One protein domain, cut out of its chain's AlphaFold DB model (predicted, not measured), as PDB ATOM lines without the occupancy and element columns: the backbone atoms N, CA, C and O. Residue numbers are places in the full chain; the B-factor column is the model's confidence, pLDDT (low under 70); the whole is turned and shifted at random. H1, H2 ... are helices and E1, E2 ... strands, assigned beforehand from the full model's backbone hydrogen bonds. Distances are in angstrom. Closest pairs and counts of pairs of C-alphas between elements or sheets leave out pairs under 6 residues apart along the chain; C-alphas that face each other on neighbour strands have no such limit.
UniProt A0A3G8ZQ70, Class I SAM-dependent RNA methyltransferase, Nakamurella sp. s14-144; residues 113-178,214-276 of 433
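Overview. This is residues 113 to 178 and 214 to 276 of the 433 residues of the protein "Class I SAM-dependent RNA methyltransferase" of Nakamurella sp. s14-144 (UniProt A0A3G8ZQ70). A small sheet of three strands, E1, E2 and E3, has two helices, H1 and H2, over one face, and beyond one end of E2 and E3 a separate hairpin of two strands, E4 and E5, lengthens the domain, with the short helix H3 near the hairpin's turn. Long loops make up much of the rest, above all residues 126 to 156 between E1 and H1. The printed part has 129 residues, with three named helices and five named strands in the order E1, H1, H2, E2, E3, E4, E5, H3; the larger sheet runs E1, E2, E3 and both sheets are antiparallel. The class is mixed, helices and strands, with under half of the residues in named elements. The whole is compact, with a radius of gyration of the C-alphas of 14.4 A and spans of 43 by 31 by 26 A.

Arrangement. E1, residues 120 to 125, is an edge strand and the antiparallel neighbour of E2, residues 215 to 220, with N 121 and O 218 2.9 A apart, within hydrogen-bond range. H1, residues 157 to 161, is on this sheet over E2 at a height of 8.4 A; the closest C-alphas of the two are those of Leu 157 and Leu 218, 6.6 A apart. H2, residues 164 to 176, is on the same face, also at 8.4 A, and runs along the strands, at 23 degrees to E2 on the local plane. H2 makes two layers with the sheet, a helix on one face of it. H1 and H2 are close but not clearly touching, the closest C-alphas being those of Leu 160 and Val 166 at 6.8 A. E3, residues 227 to 232, is the other edge strand and forms a hairpin with E2, with N 217 and O 230 2.8 A apart. E4, residues 247 to 252, and E5, residues 255 to 260, form a second hairpin, with N 248 and O 259 2.8 A apart. The closest C-alphas of E3 and E4 are those of Ala 228 and Val 248, 7.5 A apart. H3, residues 271 to 276, is not on the larger sheet; its closest C-alpha to E4 is Ser 273, 5.4 A from that of Val 252. In H1, H2 and H3 every O i to N i+4 pair is within hydrogen-bond range.

Along the chain. E1 begins at C-alpha 120, (38.989, 91.417, 272.940), and measures 16.0 A from first to last C-alpha. H1 measures 6.1 A and H2 18.5 A. E2 measures 16.6 A, E3 17.4 A, E4 16.0 A and E5 16.5 A. H3 measures 8.5 A and ends at C-alpha 276, (40.441, 106.306, 285.121).

Size, cuts and confidence. The C-alphas of Ser 178 and Gly 254, the two farthest apart, are 44.6 A from each other. Residues 179 to 213 are not printed, and C-alphas 178 and 214 are 10.8 A apart across the cut. The links E1 to H1 and E3 to E4 are long. The mean pLDDT of the printed part is 84.4, with residues 177 to 178 and 232 to 243 under 70.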
ATOM      1  N   GLY A 113      53.859  95.031 277.513       89.75
ATOM      2  CA  GLY A 113      54.727  94.930 276.343       89.75
ATOM      3  C   GLY A 113      53.967  94.989 275.016       89.75
ATOM      4  O   GLY A 113      52.850  95.494 274.917       89.75
ATOM      5  N   GLU A 114      54.596  94.491 273.951       90.25
ATOM      6  CA  GLU A 114      54.111  94.686 272.576       90.25
ATOM      7  C   GLU A 114      53.010  93.715 272.122       90.25
ATOM      8  O   GLU A 114      52.311  93.981 271.134       90.25
ATOM      9  N   PHE A 115      52.872  92.589 272.817       93.69
ATOM     10  CA  PHE A 115      52.091  91.419 272.412       93.69
ATOM     11  C   PHE A 115      51.125  90.992 273.514       93.69
ATOM     12  O   PHE A 115      51.173  91.529 274.615       93.69
ATOM     13  N   ASP A 116      50.215  90.070 273.194       93.56
ATOM     14  CA  ASP A 116      49.325  89.415 274.166       93.56
ATOM     15  C   ASP A 116      48.405  90.344 274.986       93.56
ATOM     16  O   ASP A 116      47.756  89.925 275.941       93.56
ATOM     17  N   TRP A 117      48.286  91.612 274.597       92.75
ATOM     18  CA  TRP A 117      47.522  92.611 275.339       92.75
ATOM     19  C   TRP A 117      46.085  92.771 274.851       92.75
ATOM     20  O   TRP A 117      45.291  93.421 275.517       92.75
ATOM     21  N   ARG A 118      45.705  92.253 273.680       93.50
ATOM     22  CA  ARG A 118      44.362  92.459 273.125       93.50
ATOM     23  C   ARG A 118      43.402  91.404 273.658       93.50
ATOM     24  O   ARG A 118      43.203  90.369 273.023       93.50
ATOM     25  N   THR A 119      42.767  91.707 274.784       92.75
ATOM     26  CA  THR A 119      41.808  90.830 275.475       92.75
ATOM     27  C   THR A 119      40.510  90.641 274.709       92.75
ATOM     28  O   THR A 119      39.794  89.675 274.944       92.75
ATOM     29  N   ARG A 120      40.199  91.524 273.756       91.81
ATOM     30  CA  ARG A 120      38.989  91.417 272.940       91.81
ATOM     31  C   ARG A 120      39.276  91.554 271.455       91.81
ATOM     32  O   ARG A 120      39.779  92.578 270.968       91.81
ATOM     33  N   VAL A 121      38.883  90.530 270.706       91.00
ATOM     34  CA  VAL A 121      39.003  90.487 269.250       91.00
ATOM     35  C   VAL A 121      37.636  90.308 268.612       91.00
ATOM     36  O   VAL A 121      36.806  89.533 269.073       91.00
ATOM     37  N   ARG A 122      37.407  91.049 267.529       90.62
ATOM     38  CA  ARG A 122      36.267  90.839 266.643       90.62
ATOM     39  C   ARG A 122      36.804  90.400 265.296       90.62
ATOM     40  O   ARG A 122      37.458  91.184 264.604       90.62
ATOM     41  N   TRP A 123      36.572  89.141 264.971       91.50
ATOM     42  CA  TRP A 123      37.104  88.486 263.788       91.50
ATOM     43  C   TRP A 123      35.977  88.064 262.861       91.50
ATOM     44  O   TRP A 123      34.852  87.819 263.285       91.50
ATOM     45  N   ALA A 124      36.280  88.068 261.570       89.94
ATOM     46  CA  ALA A 124      35.334  87.678 260.544       89.94
ATOM     47  C   ALA A 124      35.361  86.163 260.366       89.94
ATOM     48  O   ALA A 124      36.369  85.518 260.667       89.94
ATOM     49  N   THR A 125      34.261  85.629 259.849       86.94
ATOM     50  CA  THR A 125      34.153  84.228 259.453       86.94
ATOM     51  C   THR A 125      34.120  84.112 257.938       86.94
ATOM     52  O   THR A 125      33.399  84.869 257.285       86.94
ATOM     53  N   ASP A 126      34.856  83.162 257.370       84.56
ATOM     54  CA  ASP A 126      34.692  82.807 255.959       84.56
ATOM     55  C   ASP A 126      33.562  81.776 255.762       84.56
ATOM     56  O   ASP A 126      32.854  81.395 256.700       84.56
ATOM     57  N   ARG A 127      33.355  81.339 254.515       76.88
ATOM     58  CA  ARG A 127      32.291  80.382 254.161       76.88
ATOM     59  C   ARG A 127      32.508  78.984 254.738       76.88
ATOM     60  O   ARG A 127      31.532  78.253 254.892       76.88
ATOM     61  N   ASP A 128      33.749  78.635 255.050       77.31
ATOM     62  CA  ASP A 128      34.117  77.335 255.608       77.31
ATOM     63  C   ASP A 128      34.064  77.348 257.147       77.31
ATOM     64  O   ASP A 128      34.231  76.314 257.789       77.31
ATOM     65  N   GLY A 129      33.758  78.509 257.744       79.00
ATOM     66  CA  GLY A 129      33.673  78.699 259.188       79.00
ATOM     67  C   GLY A 129      35.023  78.990 259.845       79.00
ATOM     68  O   GLY A 129      35.109  78.942 261.074       79.00
ATOM     69  N   ASN A 130      36.065  79.308 259.067       85.38
ATOM     70  CA  ASN A 130      37.338  79.746 259.630       85.38
ATOM     71  C   ASN A 130      37.191  81.157 260.194       85.38
ATOM     72  O   ASN A 130      36.562  82.023 259.580       85.38
ATOM     73  N   VAL A 131      37.809  81.398 261.348       90.50
ATOM     74  CA  VAL A 131      37.729  82.669 262.074       90.50
ATOM     75  C   VAL A 131      39.086  83.360 262.064       90.50
ATOM     76  O   VAL A 131      40.102  82.760 262.411       90.50
ATOM     77  N   GLY A 132      39.112  84.642 261.705       92.62
ATOM     78  CA  GLY A 132      40.351  85.415 261.716       92.62
ATOM     79  C   GLY A 132      40.173  86.902 261.411       92.62
ATOM     80  O   GLY A 132      39.076  87.373 261.081       92.62
ATOM     81  N   PRO A 133      41.252  87.696 261.529       92.31
ATOM     82  CA  PRO A 133      41.212  89.092 261.138       92.31
ATOM     83  C   PRO A 133      41.000  89.212 259.629       92.31
ATOM     84  O   PRO A 133      41.342  88.324 258.852       92.31
ATOM     85  N   ARG A 134      40.461  90.349 259.193       91.38
ATOM     86  CA  ARG A 134      40.258  90.606 257.766       91.38
ATOM     87  C   ARG A 134      41.566  90.975 257.081       91.38
ATOM     88  O   ARG A 134      42.390  91.724 257.627       91.38
ATOM     89  N   VAL A 135      41.691  90.529 255.836       90.75
ATOM     90  CA  VAL A 135      42.698  91.040 254.921       90.75
ATOM     91  C   VAL A 135      42.482  92.541 254.733       90.75
ATOM     92  O   VAL A 135      41.351  93.041 254.691       90.75
ATOM     93  N   ALA A 136      43.573  93.302 254.664       85.81
ATOM     94  CA  ALA A 136      43.512  94.754 254.603       85.81
ATOM     95  C   ALA A 136      42.615  95.238 253.450       85.81
ATOM     96  O   ALA A 136      42.917  95.036 252.278       85.81
ATOM     97  N   ARG A 137      41.519  95.932 253.793       83.94
ATOM     98  CA  ARG A 137      40.542  96.485 252.830       83.94
ATOM     99  C   ARG A 137      39.850  95.416 251.959       83.94
ATOM    100  O   ARG A 137      39.238  95.792 250.960       83.94
ATOM    101  N   SER A 138      39.890  94.148 252.364       85.81
ATOM    102  CA  SER A 138      39.142  93.041 251.764       85.81
ATOM    103  C   SER A 138      38.087  92.503 252.738       85.81
ATOM    104  O   SER A 138      38.029  92.896 253.908       85.81
ATOM    105  N   HIS A 139      37.232  91.627 252.221       85.81
ATOM    106  CA  HIS A 139      36.354  90.783 253.020       85.81
ATOM    107  C   HIS A 139      37.006  89.440 253.380       85.81
ATOM    108  O   HIS A 139      36.594  88.829 254.357       85.81
ATOM    109  N   ASP A 140      38.087  89.060 252.693       88.94
ATOM    110  CA  ASP A 140      38.788  87.799 252.940       88.94
ATOM    111  C   ASP A 140      39.315  87.701 254.377       88.94
ATOM    112  O   ASP A 140      39.768  88.689 254.970       88.94
ATOM    113  N   VAL A 141      39.277  86.488 254.919       91.56
ATOM    114  CA  VAL A 141      39.754  86.162 256.262       91.56
ATOM    115  C   VAL A 141      41.211  85.711 256.195       91.56
ATOM    116  O   VAL A 141      41.599  84.921 255.338       91.56
ATOM    117  N   VAL A 142      42.040  86.228 257.100       92.12
ATOM    118  CA  VAL A 142      43.411  85.754 257.295       92.12
ATOM    119  C   VAL A 142      43.358  84.436 258.058       92.12
ATOM    120  O   VAL A 142      42.854  84.392 259.180       92.12
ATOM    121  N   ALA A 143      43.920  83.383 257.470       90.25
ATOM    122  CA  ALA A 143      44.030  82.083 258.117       90.25
ATOM    123  C   ALA A 143      45.025  82.143 259.287       90.25
ATOM    124  O   ALA A 143      46.223  82.371 259.094       90.25
ATOM    125  N   LEU A 144      44.517  81.936 260.500       92.62
ATOM    126  CA  LEU A 144      45.329  81.770 261.703       92.62
ATOM    127  C   LEU A 144      45.709  80.297 261.885       92.62
ATOM    128  O   LEU A 144      45.001  79.396 261.439       92.62
ATOM    129  N   SER A 145      46.828  80.046 262.556       92.62
ATOM    130  CA  SER A 145      47.230  78.700 262.974       92.62
ATOM    131  C   SER A 145      48.055  78.770 264.259       92.62
ATOM    132  O   SER A 145      48.572  79.842 264.578       92.62
ATOM    133  N   PRO A 146      48.263  77.650 264.977       91.31
ATOM    134  CA  PRO A 146      49.149  77.640 266.142       91.31
ATOM    135  C   PRO A 146      50.593  78.047 265.800       91.31
ATOM    136  O   PRO A 146      51.284  78.635 266.622       91.31
ATOM    137  N   ALA A 147      51.047  77.778 264.569       92.69
ATOM    138  CA  ALA A 147      52.373  78.176 264.089       92.69
ATOM    139  C   ALA A 147      52.441  79.642 263.613       92.69
ATOM    140  O   ALA A 147      53.529  80.186 263.443       92.69
ATOM    141  N   ALA A 148      51.293  80.278 263.369       94.00
ATOM    142  CA  ALA A 148      51.187  81.676 262.966       94.00
ATOM    143  C   ALA A 148      49.962  82.331 263.639       94.00
ATOM    144  O   ALA A 148      48.957  82.601 262.964       94.00
ATOM    145  N   PRO A 149      50.009  82.570 264.963       95.69
ATOM    146  CA  PRO A 149      48.900  83.165 265.695       95.69
ATOM    147  C   PRO A 149      48.824  84.687 265.492       95.69
ATOM    148  O   PRO A 149      49.692  85.321 264.880       95.69
ATOM    149  N   CYS A 150      47.766  85.303 266.023       95.31
ATOM    150  CA  CYS A 150      47.687  86.756 266.128       95.31
ATOM    151  C   CYS A 150      48.485  87.229 267.351       95.31
ATOM    152  O   CYS A 150      47.960  87.192 268.455       95.31
ATOM    153  N   LEU A 151      49.711  87.732 267.151       95.75
ATOM    154  CA  LEU A 151      50.634  88.078 268.253       95.75
ATOM    155  C   LEU A 151      50.123  89.137 269.243       95.75
ATOM    156  O   LEU A 151      50.657  89.258 270.329       95.75
ATOM    157  N   ILE A 152      49.135  89.954 268.876       94.69
ATOM    158  CA  ILE A 152      48.566  90.927 269.823       94.69
ATOM    159  C   ILE A 152      47.380  90.364 270.602       94.69
ATOM    160  O   ILE A 152      46.977  90.984 271.573       94.69
ATOM    161  N   ALA A 153      46.764  89.267 270.146       94.19
ATOM    162  CA  ALA A 153      45.604  88.691 270.820       94.19
ATOM    163  C   ALA A 153      46.051  88.058 272.135       94.19
ATOM    164  O   ALA A 153      47.074  87.385 272.154       94.19
ATOM    165  N   ALA A 154      45.282  88.264 273.205       93.12
ATOM    166  CA  ALA A 154      45.590  87.678 274.501       93.12
ATOM    167  C   ALA A 154      45.739  86.143 274.422       93.12
ATOM    168  O   ALA A 154      45.108  85.509 273.558       93.12
ATOM    169  N   PRO A 155      46.540  85.535 275.318       91.38
ATOM    170  CA  PRO A 155      46.810  84.104 275.288       91.38
ATOM    171  C   PRO A 155      45.514  83.286 275.306       91.38
ATOM    172  O   PRO A 155      44.559  83.623 276.006       91.38
ATOM    173  N   GLY A 156      45.457  82.217 274.512       91.19
ATOM    174  CA  GLY A 156      44.276  81.359 274.404       91.19
ATOM    175  C   GLY A 156      43.225  81.830 273.394       91.19
ATOM    176  O   GLY A 156      42.406  81.017 272.964       91.19
ATOM    177  N   LEU A 157      43.225  83.098 272.955       92.31
ATOM    178  CA  LEU A 157      42.221  83.581 271.994       92.31
ATOM    179  C   LEU A 157      42.402  82.991 270.593       92.31
ATOM    180  O   LEU A 157      41.410  82.741 269.906       92.31
ATOM    181  N   THR A 158      43.643  82.749 270.159       93.88
ATOM    182  CA  THR A 158      43.883  82.096 268.863       93.88
ATOM    183  C   THR A 158      43.453  80.631 268.921       93.88
ATOM    184  O   THR A 158      42.758  80.157 268.028       93.88
ATOM    185  N   GLU A 159      43.801  79.918 269.989       92.88
ATOM    186  CA  GLU A 159      43.412  78.526 270.220       92.88
ATOM    187  C   GLU A 159      41.890  78.383 270.302       92.88
ATOM    188  O   GLU A 159      41.314  77.485 269.690       92.88
ATOM    189  N   LEU A 160      41.226  79.310 271.000       90.75
ATOM    190  CA  LEU A 160      39.774  79.361 271.079       90.75
ATOM    191  C   LEU A 160      39.147  79.583 269.699       90.75
ATOM    192  O   LEU A 160      38.197  78.880 269.353       90.75
ATOM    193  N   ALA A 161      39.686  80.500 268.890       91.25
ATOM    194  CA  ALA A 161      39.198  80.751 267.531       91.25
ATOM    195  C   ALA A 161      39.277  79.517 266.624       91.25
ATOM    196  O   ALA A 161      38.427  79.334 265.755       91.25
ATOM    197  N   LEU A 162      40.289  78.673 266.843       91.50
ATOM    198  CA  LEU A 162      40.522  77.430 266.107       91.50
ATOM    199  C   LEU A 162      39.790  76.223 266.721       91.50
ATOM    200  O   LEU A 162      39.901  75.108 266.210       91.50
ATOM    201  N   SER A 163      39.059  76.416 267.822       90.75
ATOM    202  CA  SER A 163      38.362  75.329 268.503       90.75
ATOM    203  C   SER A 163      37.117  74.870 267.725       90.75
ATOM    204  O   SER A 163      36.404  75.701 267.152       90.75
ATOM    205  N   PRO A 164      36.759  73.570 267.780       88.12
ATOM    206  CA  PRO A 164      35.547  73.064 267.132       88.12
ATOM    207  C   PRO A 164      34.261  73.775 267.574       88.12
ATOM    208  O   PRO A 164      33.337  73.931 266.780       88.12
ATOM    209  N   ALA A 165      34.198  74.226 268.831       86.19
ATOM    210  CA  ALA A 165      33.048  74.945 269.367       86.19
ATOM    211  C   ALA A 165      32.868  76.323 268.707       86.19
ATOM    212  O   ALA A 165      31.748  76.685 268.342       86.19
ATOM    213  N   VAL A 166      33.958  77.067 268.488       86.12
ATOM    214  CA  VAL A 166      33.903  78.356 267.782       86.12
ATOM    215  C   VAL A 166      33.663  78.166 266.287       86.12
ATOM    216  O   VAL A 166      32.868  78.910 265.720       86.12
ATOM    217  N   SER A 167      34.248  77.146 265.654       85.69
ATOM    218  CA  SER A 167      33.932  76.806 264.259       85.69
ATOM    219  C   SER A 167      32.449  76.479 264.072       85.69
ATOM    220  O   SER A 167      31.817  76.939 263.122       85.69
ATOM    221  N   GLU A 168      31.856  75.730 265.004       84.00
ATOM    222  CA  GLU A 168      30.426  75.429 264.983       84.00
ATOM    223  C   GLU A 168      29.573  76.690 265.164       84.00
ATOM    224  O   GLU A 168      28.602  76.898 264.430       84.00
ATOM    225  N   LEU A 169      29.954  77.557 266.104       83.31
ATOM    226  CA  LEU A 169      29.299  78.842 266.325       83.31
ATOM    227  C   LEU A 169      29.369  79.735 265.072       83.31
ATOM    228  O   LEU A 169      28.348  80.282 264.655       83.31
ATOM    229  N   ALA A 170      30.538  79.828 264.431       84.19
ATOM    230  CA  ALA A 170      30.752  80.556 263.181       84.19
ATOM    231  C   ALA A 170      29.870  80.024 262.050       84.19
ATOM    232  O   ALA A 170      29.156  80.787 261.398       84.19
ATOM    233  N   ARG A 171      29.839  78.703 261.867       82.56
ATOM    234  CA  ARG A 171      29.021  78.041 260.847       82.56
ATOM    235  C   ARG A 171      27.525  78.294 261.053       82.56
ATOM    236  O   ARG A 171      26.812  78.550 260.083       82.56
ATOM    237  N   ARG A 172      27.041  78.260 262.300       81.62
ATOM    238  CA  ARG A 172      25.645  78.593 262.641       81.62
ATOM    239  C   ARG A 172      25.323  80.054 262.359       81.62
ATOM    240  O   ARG A 172      24.303  80.334 261.734       81.62
ATOM    241  N   ALA A 173      26.196  80.968 262.776       80.25
ATOM    242  CA  ALA A 173      26.018  82.392 262.525       80.25
ATOM    243  C   ALA A 173      25.956  82.678 261.018       80.25
ATOM    244  O   ALA A 173      25.064  83.392 260.569       80.25
ATOM    245  N   GLN A 174      26.817  82.031 260.225       77.31
ATOM    246  CA  GLN A 174      26.836  82.164 258.770       77.31
ATOM    247  C   GLN A 174      25.547  81.647 258.103       77.31
ATOM    248  O   GLN A 174      25.074  82.245 257.141       77.31
ATOM    249  N   GLN A 175      24.934  80.578 258.624       77.00
ATOM    250  CA  GLN A 175      23.646  80.063 258.127       77.00
ATOM    251  C   GLN A 175      22.469  81.000 258.425       77.00
ATOM    252  O   GLN A 175      21.503  81.041 257.665       77.00
ATOM    253  N   GLN A 176      22.541  81.756 259.521       71.94
ATOM    254  CA  GLN A 176      21.528  82.754 259.870       71.94
ATOM    255  C   GLN A 176      21.639  84.020 259.008       71.94
ATOM    256  O   GLN A 176      20.682  84.796 258.907       71.94
ATOM    257  N   VAL A 177      22.773  84.218 258.331       65.50
ATOM    258  CA  VAL A 177      22.947  85.296 257.364       65.50
ATOM    259  C   VAL A 177      22.171  84.992 256.085       65.50
ATOM    260  O   VAL A 177      22.658  84.349 255.158       65.50
ATOM    261  N   SER A 178      20.931  85.480 256.013       50.94
ATOM    262  CA  SER A 178      20.131  85.391 254.788       50.94
ATOM    263  C   SER A 178      20.861  86.070 253.615       50.94
ATOM    264  O   SER A 178      21.258  87.235 253.749       50.94
ATOM    265  N   ALA A 214      29.361  86.635 258.973       76.50
ATOM    266  CA  ALA A 214      29.226  86.721 260.412       76.50
ATOM    267  C   ALA A 214      30.534  87.229 261.049       76.50
ATOM    268  O   ALA A 214      31.635  87.098 260.503       76.50
ATOM    269  N   GLU A 215      30.401  87.855 262.216       84.38
ATOM    270  CA  GLU A 215      31.536  88.224 263.054       84.38
ATOM    271  C   GLU A 215      31.461  87.439 264.362       84.38
ATOM    272  O   GLU A 215      30.389  87.284 264.955       84.38
ATOM    273  N   ILE A 216      32.621  86.963 264.807       87.25
ATOM    274  CA  ILE A 216      32.821  86.341 266.109       87.25
ATOM    275  C   ILE A 216      33.547  87.337 266.998       87.25
ATOM    276  O   ILE A 216      34.567  87.912 266.609       87.25
ATOM    277  N   VAL A 217      33.018  87.537 268.199       88.94
ATOM    278  CA  VAL A 217      33.714  88.237 269.271       88.94
ATOM    279  C   VAL A 217      34.284  87.195 270.212       88.94
ATOM    280  O   VAL A 217      33.538  86.371 270.732       88.94
ATOM    281  N   LEU A 218      35.597  87.241 270.412       90.44
ATOM    282  CA  LEU A 218      36.288  86.453 271.422       90.44
ATOM    283  C   LEU A 218      36.843  87.403 272.472       90.44
ATOM    284  O   LEU A 218      37.438  88.434 272.135       90.44
ATOM    285  N   THR A 219      36.647  87.035 273.729       89.38
ATOM    286  CA  THR A 219      36.995  87.857 274.881       89.38
ATOM    287  C   THR A 219      37.721  87.004 275.907       89.38
ATOM    288  O   THR A 219      37.227  85.945 276.277       89.38
ATOM    289  N   ALA A 220      38.866  87.486 276.371       89.31
ATOM    290  CA  ALA A 220      39.529  87.044 277.583       89.31
ATOM    291  C   ALA A 220      39.242  88.067 278.688       89.31
ATOM    292  O   ALA A 220      39.247  89.265 278.405       89.31
ATOM    293  N   ALA A 221      39.001  87.617 279.917       86.69
ATOM    294  CA  ALA A 221      39.037  88.514 281.072       86.69
ATOM    295  C   ALA A 221      40.442  89.130 281.214       86.69
ATOM    296  O   ALA A 221      41.430  88.512 280.804       86.69
ATOM    297  N   GLY A 222      40.555  90.325 281.798       76.50
ATOM    298  CA  GLY A 222      41.838  91.013 281.988       76.50
ATOM    299  C   GLY A 222      42.901  90.210 282.754       76.50
ATOM    300  O   GLY A 222      44.092  90.434 282.543       76.50
ATOM    301  N   ASP A 223      42.492  89.250 283.587       78.75
ATOM    302  CA  ASP A 223      43.369  88.318 284.312       78.75
ATOM    303  C   ASP A 223      43.654  87.000 283.556       78.75
ATOM    304  O   ASP A 223      44.401  86.150 284.042       78.75
ATOM    305  N   GLY A 224      43.060  86.814 282.373       76.94
ATOM    306  CA  GLY A 224      43.188  85.619 281.537       76.94
ATOM    307  C   GLY A 224      42.427  84.384 282.034       76.94
ATOM    308  O   GLY A 224      42.553  83.322 281.426       76.94
ATOM    309  N   SER A 225      41.640  84.484 283.111       75.50
ATOM    310  CA  SER A 225      40.988  83.330 283.755       75.50
ATOM    311  C   SER A 225      39.789  82.779 282.978       75.50
ATOM    312  O   SER A 225      39.481  81.587 283.057       75.50
ATOM    313  N   VAL A 226      39.114  83.639 282.214       79.31
ATOM    314  CA  VAL A 226      37.884  83.316 281.486       79.31
ATOM    315  C   VAL A 226      38.050  83.662 280.019       79.31
ATOM    316  O   VAL A 226      38.432  84.780 279.682       79.31
ATOM    317  N   LEU A 227      37.687  82.716 279.153       81.62
ATOM    318  CA  LEU A 227      37.528  82.943 277.724       81.62
ATOM    319  C   LEU A 227      36.057  82.791 277.336       81.62
ATOM    320  O   LEU A 227      35.384  81.846 277.754       81.62
ATOM    321  N   ALA A 228      35.567  83.697 276.502       80.94
ATOM    322  CA  ALA A 228      34.187  83.720 276.056       80.94
ATOM    323  C   ALA A 228      34.083  84.016 274.560       80.94
ATOM    324  O   ALA A 228      34.935  84.699 273.984       80.94
ATOM    325  N   ALA A 229      33.022  83.507 273.934       79.00
ATOM    326  CA  ALA A 229      32.754  83.699 272.518       79.00
ATOM    327  C   ALA A 229      31.282  84.039 272.271       79.00
ATOM    328  O   ALA A 229      30.378  83.381 272.787       79.00
ATOM    329  N   ALA A 230      31.053  85.034 271.419       77.94
ATOM    330  CA  ALA A 230      29.737  85.420 270.928       77.94
ATOM    331  C   ALA A 230      29.776  85.579 269.405       77.94
ATOM    332  O   ALA A 230      30.815  85.902 268.830       77.94
ATOM    333  N   ALA A 231      28.640  85.373 268.743       74.44
ATOM    334  CA  ALA A 231      28.511  85.548 267.300       74.44
ATOM    335  C   ALA A 231      27.318  86.431 266.962       74.44
ATOM    336  O   ALA A 231      26.271  86.331 267.600       74.44
ATOM    337  N   GLY A 232      27.453  87.261 265.930       60.91
ATOM    338  CA  GLY A 232      26.334  88.059 265.448       60.91
ATOM    339  C   GLY A 232      26.604  88.770 264.129       60.91
ATOM    340  O   GLY A 232      27.745  89.019 263.741       60.91
ATOM    341  N   MET A 233      25.521  89.142 263.444       47.53
ATOM    342  CA  MET A 233      25.560  90.120 262.360       47.53
ATOM    343  C   MET A 233      25.246  91.502 262.911       47.53
ATOM    344  O   MET A 233      24.118  91.760 263.324       47.53
ATOM    345  N   GLY A 234      26.213  92.420 262.876       49.78
ATOM    346  CA  GLY A 234      25.932  93.835 263.130       49.78
ATOM    347  C   GLY A 234      25.198  94.122 264.448       49.78
ATOM    348  O   GLY A 234      24.345  95.004 264.462       49.78
ATOM    349  N   LEU A 235      25.544  93.399 265.524       41.34
ATOM    350  CA  LEU A 235      25.108  93.618 266.917       41.34
ATOM    351  C   LEU A 235      23.597  93.488 267.209       41.34
ATOM    352  O   LEU A 235      23.166  93.826 268.305       41.34
ATOM    353  N   ALA A 236      22.777  92.968 266.290       33.16
ATOM    354  CA  ALA A 236      21.392  92.627 266.622       33.16
ATOM    355  C   ALA A 236      21.343  91.239 267.290       33.16
ATOM    356  O   ALA A 236      21.386  90.228 266.595       33.16
ATOM    357  N   SER A 237      21.293  91.228 268.630       41.81
ATOM    358  CA  SER A 237      21.149  90.067 269.530       41.81
ATOM    359  C   SER A 237      22.116  88.904 269.252       41.81
ATOM    360  O   SER A 237      21.747  87.948 268.565       41.81
ATOM    361  N   PRO A 238      23.343  88.931 269.804       51.59
ATOM    362  CA  PRO A 238      24.222  87.774 269.755       51.59
ATOM    363  C   PRO A 238      23.578  86.618 270.517       51.59
ATOM    364  O   PRO A 238      23.233  86.750 271.688       51.59
ATOM    365  N   SER A 239      23.433  85.467 269.868       50.41
ATOM    366  CA  SER A 239      23.207  84.223 270.592       50.41
ATOM    367  C   SER A 239      24.551  83.787 271.165       50.41
ATOM    368  O   SER A 239      25.441  83.383 270.407       50.41
ATOM    369  N   SER A 240      24.727  83.886 272.478       53.50
ATOM    370  CA  SER A 240      25.823  83.205 273.152       53.50
ATOM    371  C   SER A 240      25.680  81.698 272.947       53.50
ATOM    372  O   SER A 240      24.583  81.131 272.955       53.50
ATOM    373  N   HIS A 241      26.796  81.021 272.684       58.25
ATOM    374  CA  HIS A 241      26.789  79.566 272.728       58.25
ATOM    375  C   HIS A 241      26.670  79.155 274.205       58.25
ATOM    376  O   HIS A 241      27.438  79.685 275.003       58.25
ATOM    377  N   PRO A 242      25.844  78.160 274.591       63.47
ATOM    378  CA  PRO A 242      25.682  77.734 275.994       63.47
ATOM    379  C   PRO A 242      26.971  77.288 276.706       63.47
ATOM    380  O   PRO A 242      26.959  77.009 277.897       63.47
ATOM    381  N   ALA A 243      28.064  77.150 275.953       69.12
ATOM    382  CA  ALA A 243      29.373  76.755 276.458       69.12
ATOM    383  C   ALA A 243      30.219  77.949 276.934       69.12
ATOM    384  O   ALA A 243      31.284  77.724 277.500       69.12
ATOM    385  N   TYR A 244      29.779  79.187 276.689       75.69
ATOM    386  CA  TYR A 244      30.499  80.400 277.063       75.69
ATOM    387  C   TYR A 244      29.603  81.307 277.904       75.69
ATOM    388  O   TYR A 244      28.395  81.349 277.666       75.69
ATOM    389  N   PRO A 245      30.175  82.030 278.880       82.31
ATOM    390  CA  PRO A 245      29.412  83.000 279.647       82.31
ATOM    391  C   PRO A 245      28.990  84.177 278.755       82.31
ATOM    392  O   PRO A 245      29.663  84.495 277.777       82.31
ATOM    393  N   ASP A 246      27.895  84.845 279.116       83.88
ATOM    394  CA  ASP A 246      27.390  86.033 278.405       83.88
ATOM    395  C   ASP A 246      28.128  87.316 278.808       83.88
ATOM    396  O   ASP A 246      28.078  88.335 278.107       83.88
ATOM    397  N   THR A 247      28.813  87.266 279.949       90.62
ATOM    398  CA  THR A 247      29.596  88.354 280.524       90.62
ATOM    399  C   THR A 247      30.985  87.875 280.931       90.62
ATOM    400  O   THR A 247      31.209  86.699 281.207       90.62
ATOM    401  N   VAL A 248      31.924  88.814 280.973       91.94
ATOM    402  CA  VAL A 248      33.212  88.675 281.655       91.94
ATOM    403  C   VAL A 248      33.300  89.741 282.736       91.94
ATOM    404  O   VAL A 248      32.750  90.831 282.564       91.94
ATOM    405  N   THR A 249      33.983  89.430 283.830       93.94
ATOM    406  CA  THR A 249      34.211  90.378 284.920       93.94
ATOM    407  C   THR A 249      35.602  90.978 284.779       93.94
ATOM    408  O   THR A 249      36.595  90.262 284.679       93.94
ATOM    409  N   GLU A 250      35.671  92.301 284.783       94.38
ATOM    410  CA  GLU A 250      36.904  93.077 284.704       94.38
ATOM    411  C   GLU A 250      37.119  93.818 286.020       94.38
ATOM    412  O   GLU A 250      36.158  94.261 286.646       94.38
ATOM    413  N   THR A 251      38.369  93.961 286.460       95.62
ATOM    414  CA  THR A 251      38.679  94.643 287.725       95.62
ATOM    415  C   THR A 251      39.483  95.909 287.479       95.62
ATOM    416  O   THR A 251      40.552  95.867 286.875       95.62
ATOM    417  N   VAL A 252      38.992  97.036 287.994       96.12
ATOM    418  CA  VAL A 252      39.652  98.344 287.925       96.12
ATOM    419  C   VAL A 252      39.712  98.913 289.332       96.12
ATOM    420  O   VAL A 252      38.678  99.070 289.973       96.12
ATOM    421  N   HIS A 253      40.921  99.181 289.834       95.38
ATOM    422  CA  HIS A 253      41.144  99.725 291.184       95.38
ATOM    423  C   HIS A 253      40.390  98.972 292.294       95.38
ATOM    424  O   HIS A 253      39.813  99.565 293.199       95.38
ATOM    425  N   GLY A 254      40.372  97.636 292.206       94.19
ATOM    426  CA  GLY A 254      39.703  96.756 293.171       94.19
ATOM    427  C   GLY A 254      38.186  96.625 292.993       94.19
ATOM    428  O   GLY A 254      37.565  95.840 293.706       94.19
ATOM    429  N   ARG A 255      37.585  97.342 292.036       95.81
ATOM    430  CA  ARG A 255      36.159  97.256 291.713       95.81
ATOM    431  C   ARG A 255      35.920  96.339 290.518       95.81
ATOM    432  O   ARG A 255      36.574  96.487 289.489       95.81
ATOM    433  N   ALA A 256      34.966  95.424 290.661       96.50
ATOM    434  CA  ALA A 256      34.542  94.511 289.608       96.50
ATOM    435  C   ALA A 256      33.465  95.145 288.714       96.50
ATOM    436  O   ALA A 256      32.540  95.790 289.207       96.50
ATOM    437  N   PHE A 257      33.576  94.922 287.408       97.19
ATOM    438  CA  PHE A 257      32.618  95.341 286.394       97.19
ATOM    439  C   PHE A 257      32.264  94.150 285.514       97.19
ATOM    440  O   PHE A 257      33.126  93.615 284.817       97.19
ATOM    441  N   ASP A 258      30.993  93.763 285.502       95.81
ATOM    442  CA  ASP A 258      30.495  92.800 284.533       95.81
ATOM    443  C   ASP A 258      30.271  93.485 283.186       95.81
ATOM    444  O   ASP A 258      29.612  94.525 283.074       95.81
ATOM    445  N   VAL A 259      30.824  92.875 282.141       93.31
ATOM    446  CA  VAL A 259      30.804  93.375 280.770       93.31
ATOM    447  C   VAL A 259      30.286  92.282 279.853       93.31
ATOM    448  O   VAL A 259      30.814  91.173 279.844       93.31
ATOM    449  N   ALA A 260      29.304  92.595 279.007       91.06
ATOM    450  CA  ALA A 260      28.870  91.682 277.952       91.06
ATOM    451  C   ALA A 260      30.048  91.273 277.048       91.06
ATOM    452  O   ALA A 260      30.921  92.090 276.735       91.06
ATOM    453  N   VAL A 261      30.072  90.021 276.590       88.19
ATOM    454  CA  VAL A 261      31.163  89.464 275.758       88.19
ATOM    455  C   VAL A 261      31.325  90.171 274.419       88.19
ATOM    456  O   VAL A 261      32.436  90.257 273.904       88.19
ATOM    457  N   ASP A 262      30.247  90.713 273.868       84.56
ATOM    458  CA  ASP A 262      30.212  91.494 272.630       84.56
ATOM    459  C   ASP A 262      30.168  93.016 272.869       84.56
ATOM    460  O   ASP A 262      30.375  93.800 271.932       84.56
ATOM    461  N   GLY A 263      29.948  93.412 274.128       86.44
ATOM    462  CA  GLY A 263      29.913  94.787 274.607       86.44
ATOM    463  C   GLY A 263      31.229  95.540 274.404       86.44
ATOM    464  O   GLY A 263      32.237  95.011 273.928       86.44
ATOM    465  N   PHE A 264      31.234  96.822 274.743       87.25
ATOM    466  CA  PHE A 264      32.472  97.592 274.722       87.25
ATOM    467  C   PHE A 264      33.160  97.557 276.067       87.25
ATOM    468  O   PHE A 264      32.538  97.765 277.102       87.25
ATOM    469  N   TRP A 265      34.463  97.337 275.995       90.69
ATOM    470  CA  TRP A 265      35.406  97.493 277.078       90.69
ATOM    471  C   TRP A 265      36.759  97.841 276.475       90.69
ATOM    472  O   TRP A 265      37.003  97.586 275.285       90.69
ATOM    473  N   GLN A 266      37.636  98.418 277.286       89.62
ATOM    474  CA  GLN A 266      38.987  98.721 276.851       89.62
ATOM    475  C   GLN A 266      39.715  97.414 276.515       89.62
ATOM    476  O   GLN A 266      39.790  96.502 277.328       89.62
ATOM    477  N   VAL A 267      40.234  97.304 275.291       89.75
ATOM    478  CA  VAL A 267      40.782  96.032 274.775       89.75
ATOM    479  C   VAL A 267      42.133  95.649 275.375       89.75
ATOM    480  O   VAL A 267      42.634  94.579 275.057       89.75
ATOM    481  N   HIS A 268      42.749  96.540 276.151       90.69
ATOM    482  CA  HIS A 268      44.037  96.336 276.801       90.69
ATOM    483  C   HIS A 268      43.810  96.208 278.321       90.69
ATOM    484  O   HIS A 268      43.131  97.072 278.872       90.69
ATOM    485  N   PRO A 269      44.395  95.224 279.034       90.25
ATOM    486  CA  PRO A 269      44.131  94.994 280.459       90.25
ATOM    487  C   PRO A 269      44.353  96.238 281.329       90.25
ATOM    488  O   PRO A 269      43.500  96.628 282.116       90.25
ATOM    489  N   ALA A 270      45.477  96.928 281.128       89.19
ATOM    490  CA  ALA A 270      45.820  98.131 281.890       89.19
ATOM    491  C   ALA A 270      45.102  99.421 281.445       89.19
ATOM    492  O   ALA A 270      45.265 100.465 282.079       89.19
ATOM    493  N   ALA A 271      44.346  99.390 280.344       89.69
ATOM    494  CA  ALA A 271      43.801 100.609 279.761       89.69
ATOM    495  C   ALA A 271      42.734 101.255 280.643       89.69
ATOM    496  O   ALA A 271      42.764 102.468 280.811       89.69
ATOM    497  N   ALA A 272      41.812 100.471 281.206       91.56
ATOM    498  CA  ALA A 272      40.721 101.017 282.009       91.56
ATOM    499  C   ALA A 272      41.249 101.752 283.254       91.56
ATOM    500  O   ALA A 272      40.900 102.913 283.449       91.56
ATOM    501  N   SER A 273      42.159 101.137 284.019       93.19
ATOM    502  CA  SER A 273      42.795 101.776 285.183       93.19
ATOM    503  C   SER A 273      43.558 103.040 284.797       93.19
ATOM    504  O   SER A 273      43.338 104.088 285.392       93.19
ATOM    505  N   THR A 274      44.374 102.975 283.740       91.56
ATOM    506  CA  THR A 274      45.156 104.135 283.275       91.56
ATOM    507  C   THR A 274      44.255 105.293 282.841       91.56
ATOM    508  O   THR A 274      44.553 106.457 283.099       91.56
ATOM    509  N   LEU A 275      43.138 104.983 282.175       89.88
ATOM    510  CA  LEU A 275      42.186 105.983 281.704       89.88
ATOM    511  C   LEU A 275      41.423 106.616 282.875       89.88
ATOM    512  O   LEU A 275      41.242 107.831 282.890       89.88
ATOM    513  N   VAL A 276      41.030 105.813 283.868       93.88
ATOM    514  CA  VAL A 276      40.441 106.306 285.121       93.88
ATOM    515  C   VAL A 276      41.422 107.221 285.848       93.88
ATOM    516  O   VAL A 276      41.049 108.346 286.159       93.88
TER     517      VAL A 276